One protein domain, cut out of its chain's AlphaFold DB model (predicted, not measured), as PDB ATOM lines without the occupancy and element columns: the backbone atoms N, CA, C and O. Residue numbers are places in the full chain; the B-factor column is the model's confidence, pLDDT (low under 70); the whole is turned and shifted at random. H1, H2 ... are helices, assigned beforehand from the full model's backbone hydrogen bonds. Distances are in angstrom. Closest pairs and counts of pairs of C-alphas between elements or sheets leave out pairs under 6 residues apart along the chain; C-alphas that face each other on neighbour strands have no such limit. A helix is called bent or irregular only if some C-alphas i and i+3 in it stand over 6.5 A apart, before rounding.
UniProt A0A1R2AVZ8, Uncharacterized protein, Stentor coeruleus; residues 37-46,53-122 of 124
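AT A GLANCE: This is residues 37 to 46 and 53 to 122 of the 124 residues of an uncharacterized protein of Stentor coeruleus (UniProt A0A1R2AVZ8). Look for a long helical hairpin: the long helix H2 runs nearly the whole length of a rod, and H3 folds back beside residues 75 to 89 of it. Two short helices, H1 and H4, pack on the other half of H2, H1 at residues 56 to 64 and H4 at residues 63 to 71. You will find 80 printed residues with four named helices, in the order H1, H2, H3, H4, and no named strand; the class is all helix. The whole is extended, with a radius of gyration of the C-alphas of 19.0 A, and the C-alphas span 64 by 16 by 16 A.

HOW THE PARTS SIT: Start at H2, residues 54 to 89, the hub, which touches the three other helices. It has a kink of 30 degrees near residue 61 and is irregular, but only just: C-alphas 60 and 63 are 6.7 A apart. With residues 75 to 89 alone it touches H3, residues 95 to 111, and the two form a helical hairpin, opposite ways at a shallow tilt of 15 degrees; their closest C-alphas, those of Cys 89 and Pro 95, are 4.9 A apart. Now go to residues 56 to 64, the part of H2 that touches H1, residues 37 to 44. These two run opposite ways at a shallow tilt of 22 degrees, and their closest C-alphas, those of Ser 43 and Leu 57, are 5.4 A apart. With residues 63 to 71 alone H2 touches H4, residues 115 to 120, opposite ways at a steep tilt of 38 degrees, only just past shallow; the closest C-alphas, those of Phe 67 and Phe 119, are 5.9 A apart. H1 is apart from H3 and from H4, and H3 is apart from H4. In H1, H3 and H4 every O i to N i+4 pair is within hydrogen-bond range; in H2 27 of 32 are.

IN THESE COORDINATES: Find C-alpha 54 at (106.386, 8.120, 9.850); from there H2 runs 52.8 A to C-alpha 89 at (134.337, -35.501, -0.396). H3 measures 24.3 A from C-alpha 95 to C-alpha 111. H1 begins at C-alpha 37, at (124.869, 6.207, 7.537), and measures 10.6 A. H4 measures 8.6 A and ends at C-alpha 120, at (121.237, -0.380, -5.000).

THE WHOLE: The two C-alphas farthest apart, those of Asn 53 and Asn 93, are 63.8 A from each other. Look between residues 46 and 53 for the cut: residues 47 to 52 are not printed, and C-alphas 46 and 53 are 5.4 A apart. The link from H1 to H2 is the link across the cut; those from H2 to H3 and from H3 to H4 are tight. The mean pLDDT of the printed part is 79.2, and one printed residue, Leu 90, is under 70.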
ATOM      1  N   GLY A  37     124.622   4.816   7.921       78.75
ATOM      2  CA  GLY A  37     124.869   6.207   7.537       78.75
ATOM      3  C   GLY A  37     123.840   6.731   6.531       78.75
ATOM      4  O   GLY A  37     123.245   7.778   6.766       78.75
ATOM      5  N   HIS A  38     123.559   5.979   5.463       76.56
ATOM      6  CA  HIS A  38     122.513   6.337   4.494       76.56
ATOM      7  C   HIS A  38     121.116   6.397   5.121       76.56
ATOM      8  O   HIS A  38     120.389   7.360   4.898       76.56
ATOM      9  N   SER A  39     120.750   5.403   5.933       78.19
ATOM     10  CA  SER A  39     119.462   5.370   6.632       78.19
ATOM     11  C   SER A  39     119.305   6.574   7.558       78.19
ATOM     12  O   SER A  39     118.246   7.197   7.564       78.19
ATOM     13  N   PHE A  40     120.364   6.946   8.283       81.50
ATOM     14  CA  PHE A  40     120.382   8.124   9.146       81.50
ATOM     15  C   PHE A  40     120.202   9.423   8.350       81.50
ATOM     16  O   PHE A  40     119.326  10.210   8.692       81.50
ATOM     17  N   LEU A  41     120.963   9.615   7.266       83.44
ATOM     18  CA  LEU A  41     120.861  10.799   6.400       83.44
ATOM     19  C   LEU A  41     119.494  10.918   5.710       83.44
ATOM     20  O   LEU A  41     118.960  12.012   5.560       83.44
ATOM     21  N   CYS A  42     118.910   9.796   5.289       83.38
ATOM     22  CA  CYS A  42     117.558   9.775   4.733       83.38
ATOM     23  C   CYS A  42     116.533  10.144   5.817       83.38
ATOM     24  O   CYS A  42     115.700  11.027   5.624       83.38
ATOM     25  N   SER A  43     116.654   9.523   6.994       84.25
ATOM     26  CA  SER A  43     115.725   9.703   8.113       84.25
ATOM     27  C   SER A  43     115.794  11.103   8.727       84.25
ATOM     28  O   SER A  43     114.770  11.603   9.189       84.25
ATOM     29  N   SER A  44     116.955  11.772   8.708       85.19
ATOM     30  CA  SER A  44     117.089  13.151   9.198       85.19
ATOM     31  C   SER A  44     116.263  14.143   8.383       85.19
ATOM     32  O   SER A  44     115.799  15.133   8.933       85.19
ATOM     33  N   ASN A  45     116.009  13.853   7.103       85.00
ATOM     34  CA  ASN A  45     115.142  14.679   6.258       85.00
ATOM     35  C   ASN A  45     113.644  14.438   6.526       85.00
ATOM     36  O   ASN A  45     112.804  15.205   6.062       85.00
ATOM     37  N   CYS A  46     113.299  13.381   7.266       84.88
ATOM     38  CA  CYS A  46     111.923  13.038   7.636       84.88
ATOM     39  C   CYS A  46     111.482  13.649   8.978       84.88
ATOM     40  O   CYS A  46     110.320  13.486   9.369       84.88
ATOM     41  N   ASN A  53     107.548  12.521  10.131       87.62
ATOM     42  CA  ASN A  53     106.839  11.847   9.049       87.62
ATOM     43  C   ASN A  53     107.139  10.339   9.080       87.62
ATOM     44  O   ASN A  53     108.147   9.878   8.543       87.62
ATOM     45  N   ALA A  54     106.246   9.569   9.707       84.69
ATOM     46  CA  ALA A  54     106.386   8.120   9.850       84.69
ATOM     47  C   ALA A  54     106.509   7.386   8.500       84.69
ATOM     48  O   ALA A  54     107.349   6.502   8.365       84.69
ATOM     49  N   SER A  55     105.742   7.785   7.480       86.19
ATOM     50  CA  SER A  55     105.804   7.168   6.145       86.19
ATOM     51  C   SER A  55     107.140   7.433   5.445       86.19
ATOM     52  O   SER A  55     107.675   6.551   4.779       86.19
ATOM     53  N   CYS A  56     107.711   8.627   5.634       84.94
ATOM     54  CA  CYS A  56     109.050   8.969   5.146       84.94
ATOM     55  C   CYS A  56     110.131   8.130   5.847       84.94
ATOM     56  O   CYS A  56     110.983   7.543   5.182       84.94
ATOM     57  N   LEU A  57     110.061   8.001   7.179       85.12
ATOM     58  CA  LEU A  57     110.990   7.154   7.938       85.12
ATOM     59  C   LEU A  57     110.926   5.692   7.489       85.12
ATOM     60  O   LEU A  57     111.966   5.064   7.300       85.12
ATOM     61  N   GLN A  58     109.717   5.165   7.287       84.19
ATOM     62  CA  GLN A  58     109.510   3.800   6.813       84.19
ATOM     63  C   GLN A  58     110.156   3.593   5.433       84.19
ATOM     64  O   GLN A  58     110.928   2.651   5.255       84.19
ATOM     65  N   ALA A  59     109.955   4.527   4.496       84.50
ATOM     66  CA  ALA A  59     110.573   4.488   3.168       84.50
ATOM     67  C   ALA A  59     112.114   4.528   3.212       84.50
ATOM     68  O   ALA A  59     112.770   3.915   2.373       84.50
ATOM     69  N   CYS A  60     112.710   5.189   4.211       83.06
ATOM     70  CA  CYS A  60     114.160   5.181   4.432       83.06
ATOM     71  C   CYS A  60     114.681   3.872   5.062       83.06
ATOM     72  O   CYS A  60     115.849   3.510   4.881       83.06
ATOM     73  N   GLN A  61     113.858   3.172   5.848       82.31
ATOM     74  CA  GLN A  61     114.266   1.994   6.623       82.31
ATOM     75  C   GLN A  61     114.010   0.670   5.896       82.31
ATOM     76  O   GLN A  61     114.823  -0.253   6.011       82.31
ATOM     77  N   ASP A  62     112.922   0.570   5.135       84.62
ATOM     78  CA  ASP A  62     112.508  -0.663   4.461       84.62
ATOM     79  C   ASP A  62     113.564  -1.198   3.474       84.62
ATOM     80  O   ASP A  62     113.895  -2.386   3.573       84.62
ATOM     81  N   PRO A  63     114.196  -0.372   2.609       83.12
ATOM     82  CA  PRO A  63     115.288  -0.826   1.746       83.12
ATOM     83  C   PRO A  63     116.463  -1.410   2.533       83.12
ATOM     84  O   PRO A  63     117.026  -2.440   2.162       83.12
ATOM     85  N   CYS A  64     116.805  -0.791   3.668       80.50
ATOM     86  CA  CYS A  64     117.889  -1.250   4.532       80.50
ATOM     87  C   CYS A  64     117.555  -2.614   5.151       80.50
ATOM     88  O   CYS A  64     118.385  -3.523   5.147       80.50
ATOM     89  N   ARG A  65     116.324  -2.789   5.649       79.88
ATOM     90  CA  ARG A  65     115.856  -4.049   6.242       79.88
ATOM     91  C   ARG A  65     115.778  -5.180   5.213       79.88
ATOM     92  O   ARG A  65     116.223  -6.297   5.499       79.88
ATOM     93  N   ALA A  66     115.236  -4.893   4.031       82.12
ATOM     94  CA  ALA A  66     115.156  -5.840   2.924       82.12
ATOM     95  C   ALA A  66     116.555  -6.294   2.490       82.12
ATOM     96  O   ALA A  66     116.800  -7.493   2.345       82.12
ATOM     97  N   PHE A  67     117.497  -5.355   2.398       80.88
ATOM     98  CA  PHE A  67     118.883  -5.658   2.086       80.88
ATOM     99  C   PHE A  67     119.558  -6.549   3.139       80.88
ATOM    100  O   PHE A  67     120.166  -7.553   2.772       80.88
ATOM    101  N   PHE A  68     119.436  -6.243   4.440       76.81
ATOM    102  CA  PHE A  68     120.029  -7.090   5.491       76.81
ATOM    103  C   PHE A  68     119.515  -8.528   5.418       76.81
ATOM    104  O   PHE A  68     120.302  -9.471   5.478       76.81
ATOM    105  N   THR A  69     118.207  -8.684   5.216       81.00
ATOM    106  CA  THR A  69     117.568  -9.996   5.062       81.00
ATOM    107  C   THR A  69     118.094 -10.723   3.820       81.00
ATOM    108  O   THR A  69     118.346 -11.928   3.855       81.00
ATOM    109  N   HIS A  70     118.295  -9.994   2.717       82.88
ATOM    110  CA  HIS A  70     118.843 -10.542   1.481       82.88
ATOM    111  C   HIS A  70     120.289 -11.020   1.647       82.88
ATOM    112  O   HIS A  70     120.595 -12.161   1.305       82.88
ATOM    113  N   VAL A  71     121.168 -10.188   2.211       77.25
ATOM    114  CA  VAL A  71     122.576 -10.544   2.431       77.25
ATOM    115  C   VAL A  71     122.702 -11.724   3.384       77.25
ATOM    116  O   VAL A  71     123.436 -12.660   3.085       77.25
ATOM    117  N   GLU A  72     121.951 -11.736   4.487       75.50
ATOM    118  CA  GLU A  72     121.949 -12.871   5.414       75.50
ATOM    119  C   GLU A  72     121.551 -14.175   4.706       75.50
ATOM    120  O   GLU A  72     122.196 -15.208   4.895       75.50
ATOM    121  N   LYS A  73     120.528 -14.127   3.844       82.56
ATOM    122  CA  LYS A  73     120.100 -15.284   3.055       82.56
ATOM    123  C   LYS A  73     121.183 -15.745   2.080       82.56
ATOM    124  O   LYS A  73     121.509 -16.928   2.072       82.56
ATOM    125  N   VAL A  74     121.762 -14.834   1.293       79.50
ATOM    126  CA  VAL A  74     122.831 -15.171   0.335       79.50
ATOM    127  C   VAL A  74     124.012 -15.813   1.058       79.50
ATOM    128  O   VAL A  74     124.532 -16.827   0.601       79.50
ATOM    129  N   LEU A  75     124.403 -15.276   2.215       75.19
ATOM    130  CA  LEU A  75     125.491 -15.830   3.016       75.19
ATOM    131  C   LEU A  75     125.168 -17.244   3.504       75.19
ATOM    132  O   LEU A  75     125.977 -18.145   3.296       75.19
ATOM    133  N   LYS A  76     123.972 -17.471   4.061       76.94
ATOM    134  CA  LYS A  76     123.520 -18.814   4.465       76.94
ATOM    135  C   LYS A  76     123.525 -19.795   3.292       76.94
ATOM    136  O   LYS A  76     124.049 -20.895   3.431       76.94
ATOM    137  N   ASP A  77     123.014 -19.392   2.132       80.94
ATOM    138  CA  ASP A  77     122.962 -20.248   0.940       80.94
ATOM    139  C   ASP A  77     124.374 -20.625   0.443       80.94
ATOM    140  O   ASP A  77     124.634 -21.779   0.079       80.94
ATOM    141  N   LYS A  78     125.320 -19.676   0.462       78.06
ATOM    142  CA  LYS A  78     126.717 -19.932   0.076       78.06
ATOM    143  C   LYS A  78     127.470 -20.785   1.104       78.06
ATOM    144  O   LYS A  78     128.228 -21.661   0.699       78.06
ATOM    145  N   ILE A  79     127.219 -20.624   2.404       73.88
ATOM    146  CA  ILE A  79     127.783 -21.500   3.452       73.88
ATOM    147  C   ILE A  79     127.239 -22.922   3.325       73.88
ATOM    148  O   ILE A  79     128.006 -23.880   3.350       73.88
ATOM    149  N   GLN A  80     125.934 -23.076   3.084       76.94
ATOM    150  CA  GLN A  80     125.335 -24.392   2.852       76.94
ATOM    151  C   GLN A  80     125.958 -25.120   1.654       76.94
ATOM    152  O   GLN A  80     125.877 -26.344   1.568       76.94
ATOM    153  N   THR A  81     126.564 -24.393   0.711       76.62
ATOM    154  CA  THR A  81     127.307 -25.005  -0.400       76.62
ATOM    155  C   THR A  81     128.507 -25.787   0.127       76.62
ATOM    156  O   THR A  81     128.694 -26.929  -0.288       76.62
ATOM    157  N   TYR A  82     129.249 -25.235   1.094       77.50
ATOM    158  CA  TYR A  82     130.332 -25.946   1.777       77.50
ATOM    159  C   TYR A  82     129.782 -27.168   2.525       77.50
ATOM    160  O   TYR A  82     130.163 -28.293   2.213       77.50
ATOM    161  N   GLU A  83     128.780 -26.983   3.392       76.00
ATOM    162  CA  GLU A  83     128.181 -28.065   4.198       76.00
ATOM    163  C   GLU A  83     127.626 -29.231   3.361       76.00
ATOM    164  O   GLU A  83     127.646 -30.381   3.793       76.00
ATOM    165  N   LYS A  84     127.131 -28.961   2.147       82.06
ATOM    166  CA  LYS A  84     126.635 -29.989   1.212       82.06
ATOM    167  C   LYS A  84     127.752 -30.655   0.404       82.06
ATOM    168  O   LYS A  84     127.542 -31.750  -0.128       82.06
ATOM    169  N   CYS A  85     128.898 -29.995   0.260       80.31
ATOM    170  CA  CYS A  85     130.031 -30.440  -0.547       80.31
ATOM    171  C   CYS A  85     130.963 -31.356   0.262       80.31
ATOM    172  O   CYS A  85     131.245 -32.477  -0.167       80.31
ATOM    173  N   THR A  86     131.334 -30.952   1.480       74.62
ATOM    174  CA  THR A  86     132.289 -31.665   2.349       74.62
ATOM    175  C   THR A  86     131.907 -33.132   2.616       74.62
ATOM    176  O   THR A  86     132.756 -34.007   2.435       74.62
ATOM    177  N   PRO A  87     130.638 -33.486   2.928       78.44
ATOM    178  CA  PRO A  87     130.250 -34.880   3.178       78.44
ATOM    179  C   PRO A  87     130.388 -35.796   1.955       78.44
ATOM    180  O   PRO A  87     130.546 -37.009   2.103       78.44
ATOM    181  N   LYS A  88     130.325 -35.239   0.738       80.19
ATOM    182  CA  LYS A  88     130.535 -35.993  -0.508       80.19
ATOM    183  C   LYS A  88     132.020 -36.262  -0.744       80.19
ATOM    184  O   LYS A  88     132.364 -37.317  -1.271       80.19
ATOM    185  N   CYS A  89     132.888 -35.354  -0.302       75.44
ATOM    186  CA  CYS A  89     134.337 -35.501  -0.396       75.44
ATOM    187  C   CYS A  89     134.899 -36.573   0.538       75.44
ATOM    188  O   CYS A  89     135.834 -37.267   0.154       75.44
ATOM    189  N   LEU A  90     134.286 -36.787   1.708       69.88
ATOM    190  CA  LEU A  90     134.696 -37.834   2.659       69.88
ATOM    191  C   LEU A  90     134.599 -39.264   2.094       69.88
ATOM    192  O   LEU A  90     135.196 -40.182   2.644       69.88
ATOM    193  N   LYS A  91     133.849 -39.464   1.003       75.00
ATOM    194  CA  LYS A  91     133.702 -40.756   0.310       75.00
ATOM    195  C   LYS A  91     134.590 -40.881  -0.934       75.00
ATOM    196  O   LYS A  91     134.430 -41.831  -1.695       75.00
ATOM    197  N   ASN A  92     135.461 -39.905  -1.184       73.81
ATOM    198  CA  ASN A  92     136.282 -39.825  -2.387       73.81
ATOM    199  C   ASN A  92     137.684 -40.413  -2.145       73.81
ATOM    200  O   ASN A  92     138.165 -40.424  -1.016       73.81
ATOM    201  N   ASN A  93     138.365 -40.855  -3.206       71.31
ATOM    202  CA  ASN A  93     139.709 -41.451  -3.107       71.31
ATOM    203  C   ASN A  93     140.786 -40.439  -2.665       71.31
ATOM    204  O   ASN A  93     141.853 -40.844  -2.213       71.31
ATOM    205  N   ASN A  94     140.509 -39.135  -2.794       78.00
ATOM    206  CA  ASN A  94     141.341 -38.048  -2.279       78.00
ATOM    207  C   ASN A  94     140.458 -36.982  -1.588       78.00
ATOM    208  O   ASN A  94     140.044 -36.006  -2.227       78.00
ATOM    209  N   PRO A  95     140.091 -37.194  -0.311       70.75
ATOM    210  CA  PRO A  95     139.141 -36.338   0.396       70.75
ATOM    211  C   PRO A  95     139.684 -34.924   0.620       70.75
ATOM    212  O   PRO A  95     138.927 -33.969   0.480       70.75
ATOM    213  N   GLU A  96     140.985 -34.770   0.880       74.12
ATOM    214  CA  GLU A  96     141.607 -33.463   1.128       74.12
ATOM    215  C   GLU A  96     141.517 -32.548  -0.094       74.12
ATOM    216  O   GLU A  96     140.991 -31.443  -0.003       74.12
ATOM    217  N   GLN A  97     141.940 -33.035  -1.265       79.31
ATOM    218  CA  GLN A  97     141.889 -32.249  -2.501       79.31
ATOM    219  C   GLN A  97     140.450 -31.866  -2.889       79.31
ATOM    220  O   GLN A  97     140.211 -30.804  -3.458       79.31
ATOM    221  N   CYS A  98     139.476 -32.724  -2.584       80.62
ATOM    222  CA  CYS A  98     138.066 -32.437  -2.826       80.62
ATOM    223  C   CYS A  98     137.533 -31.353  -1.872       80.62
ATOM    224  O   CYS A  98     136.848 -30.431  -2.312       80.62
ATOM    225  N   ILE A  99     137.878 -31.428  -0.580       77.56
ATOM    226  CA  ILE A  99     137.499 -30.417   0.419       77.56
ATOM    227  C   ILE A  99     138.100 -29.053   0.057       77.56
ATOM    228  O   ILE A  99     137.397 -28.047   0.138       77.56
ATOM    229  N   ASP A 100     139.342 -29.015  -0.431       77.50
ATOM    230  CA  ASP A 100     139.979 -27.782  -0.911       77.50
ATOM    231  C   ASP A 100     139.166 -27.103  -2.005       77.50
ATOM    232  O   ASP A 100     138.904 -25.903  -1.945       77.50
ATOM    233  N   GLN A 101     138.715 -27.879  -2.990       81.81
ATOM    234  CA  GLN A 101     137.898 -27.364  -4.082       81.81
ATOM    235  C   GLN A 101     136.546 -26.852  -3.576       81.81
ATOM    236  O   GLN A 101     136.076 -25.815  -4.044       81.81
ATOM    237  N   CYS A 102     135.930 -27.528  -2.598       81.88
ATOM    238  CA  CYS A 102     134.710 -27.032  -1.954       81.88
ATOM    239  C   CYS A 102     134.946 -25.666  -1.294       81.88
ATOM    240  O   CYS A 102     134.148 -24.748  -1.487       81.88
ATOM    241  N   ILE A 103     136.051 -25.516  -0.554       78.38
ATOM    242  CA  ILE A 103     136.435 -24.257   0.093       78.38
ATOM    243  C   ILE A 103     136.654 -23.171  -0.964       78.38
ATOM    244  O   ILE A 103     136.042 -22.110  -0.877       78.38
ATOM    245  N   GLU A 104     137.463 -23.424  -1.995       80.44
ATOM    246  CA  GLU A 104     137.745 -22.445  -3.053       80.44
ATOM    247  C   GLU A 104     136.482 -21.976  -3.784       80.44
ATOM    248  O   GLU A 104     136.331 -20.781  -4.057       80.44
ATOM    249  N   LEU A 105     135.548 -22.888  -4.063       81.69
ATOM    250  CA  LEU A 105     134.265 -22.559  -4.683       81.69
ATOM    251  C   LEU A 105     133.407 -21.681  -3.770       81.69
ATOM    252  O   LEU A 105     132.921 -20.637  -4.212       81.69
ATOM    253  N   THR A 106     133.269 -22.044  -2.492       80.88
ATOM    254  CA  THR A 106     132.526 -21.231  -1.520       80.88
ATOM    255  C   THR A 106     133.166 -19.853  -1.343       80.88
ATOM    256  O   THR A 106     132.462 -18.844  -1.321       80.88
ATOM    257  N   LEU A 107     134.499 -19.769  -1.295       76.06
ATOM    258  CA  LEU A 107     135.232 -18.503  -1.213       76.06
ATOM    259  C   LEU A 107     135.014 -17.626  -2.448       76.06
ATOM    260  O   LEU A 107     134.774 -16.424  -2.316       76.06
ATOM    261  N   LYS A 108     135.093 -18.204  -3.649       81.56
ATOM    262  CA  LYS A 108     134.831 -17.497  -4.908       81.56
ATOM    263  C   LYS A 108     133.416 -16.921  -4.927       81.56
ATOM    264  O   LYS A 108     133.232 -15.759  -5.286       81.56
ATOM    265  N   ASP A 109     132.444 -17.708  -4.484       79.94
ATOM    266  CA  ASP A 109     131.049 -17.300  -4.406       79.94
ATOM    267  C   ASP A 109     130.831 -16.170  -3.396       79.94
ATOM    268  O   ASP A 109     130.199 -15.168  -3.734       79.94
ATOM    269  N   LEU A 110     131.395 -16.274  -2.191       76.88
ATOM    270  CA  LEU A 110     131.319 -15.213  -1.182       76.88
ATOM    271  C   LEU A 110     131.992 -13.918  -1.662       76.88
ATOM    272  O   LEU A 110     131.478 -12.825  -1.432       76.88
ATOM    273  N   ARG A 111     133.114 -14.021  -2.387       76.50
ATOM    274  CA  ARG A 111     133.802 -12.865  -2.992       76.50
ATOM    275  C   ARG A 111     133.017 -12.214  -4.130       76.50
ATOM    276  O   ARG A 111     133.264 -11.047  -4.412       76.50
ATOM    277  N   SER A 112     132.100 -12.937  -4.772       78.88
ATOM    278  CA  SER A 112     131.262 -12.401  -5.854       78.88
ATOM    279  C   SER A 112     130.123 -11.499  -5.364       78.88
ATOM    280  O   SER A 112     129.477 -10.838  -6.178       78.88
ATOM    281  N   ILE A 113     129.877 -11.452  -4.049       77.50
ATOM    282  CA  ILE A 113     128.854 -10.596  -3.446       77.50
ATOM    283  C   ILE A 113     129.335  -9.140  -3.484       77.50
ATOM    284  O   ILE A 113     130.087  -8.685  -2.620       77.50
ATOM    285  N   ASP A 114     128.876  -8.406  -4.493       78.69
ATOM    286  CA  ASP A 114     129.011  -6.953  -4.579       78.69
ATOM    287  C   ASP A 114     127.898  -6.294  -3.753       78.69
ATOM    288  O   ASP A 114     126.779  -6.084  -4.225       78.69
ATOM    289  N   ALA A 115     128.199  -6.019  -2.484       72.31
ATOM    290  CA  ALA A 115     127.225  -5.510  -1.527       72.31
ATOM    291  C   ALA A 115     126.616  -4.154  -1.950       72.31
ATOM    292  O   ALA A 115     125.429  -3.936  -1.710       72.31
ATOM    293  N   ASP A 116     127.378  -3.283  -2.628       71.56
ATOM    294  CA  ASP A 116     126.892  -1.994  -3.147       71.56
ATOM    295  C   ASP A 116     125.878  -2.202  -4.268       71.56
ATOM    296  O   ASP A 116     124.777  -1.642  -4.247       71.56
ATOM    297  N   LYS A 117     126.212  -3.058  -5.237       79.75
ATOM    298  CA  LYS A 117     125.285  -3.417  -6.312       79.75
ATOM    299  C   LYS A 117     124.026  -4.092  -5.775       79.75
ATOM    300  O   LYS A 117     122.939  -3.808  -6.275       79.75
ATOM    301  N   GLU A 118     124.156  -4.972  -4.785       77.12
ATOM    302  CA  GLU A 118     123.013  -5.623  -4.138       77.12
ATOM    303  C   GLU A 118     122.138  -4.613  -3.379       77.12
ATOM    304  O   GLU A 118     120.918  -4.668  -3.503       77.12
ATOM    305  N   PHE A 119     122.721  -3.640  -2.668       73.69
ATOM    306  CA  PHE A 119     121.961  -2.604  -1.959       73.69
ATOM    307  C   PHE A 119     121.198  -1.686  -2.915       73.69
ATOM    308  O   PHE A 119     120.008  -1.439  -2.724       73.69
ATOM    309  N   ASN A 120     121.844  -1.257  -3.999       76.94
ATOM    310  CA  ASN A 120     121.237  -0.380  -5.000       76.94
ATOM    311  C   ASN A 120     120.009  -0.997  -5.698       76.94
ATOM    312  O   ASN A 120     119.211  -0.266  -6.283       76.94
ATOM    313  N   LYS A 121     119.809  -2.322  -5.631       79.44
ATOM    314  CA  LYS A 121     118.574  -2.968  -6.112       79.44
ATOM    315  C   LYS A 121     117.347  -2.615  -5.270       79.44
ATOM    316  O   LYS A 121     116.243  -2.677  -5.799       79.44
ATOM    317  N   PHE A 122     117.534  -2.260  -3.999       73.44
ATOM    318  CA  PHE A 122     116.457  -1.943  -3.057       73.44
ATOM    319  C   PHE A 122     116.134  -0.444  -2.983       73.44
ATOM    320  O   PHE A 122     115.138  -0.077  -2.374       73.44
TER     321      PHE A 122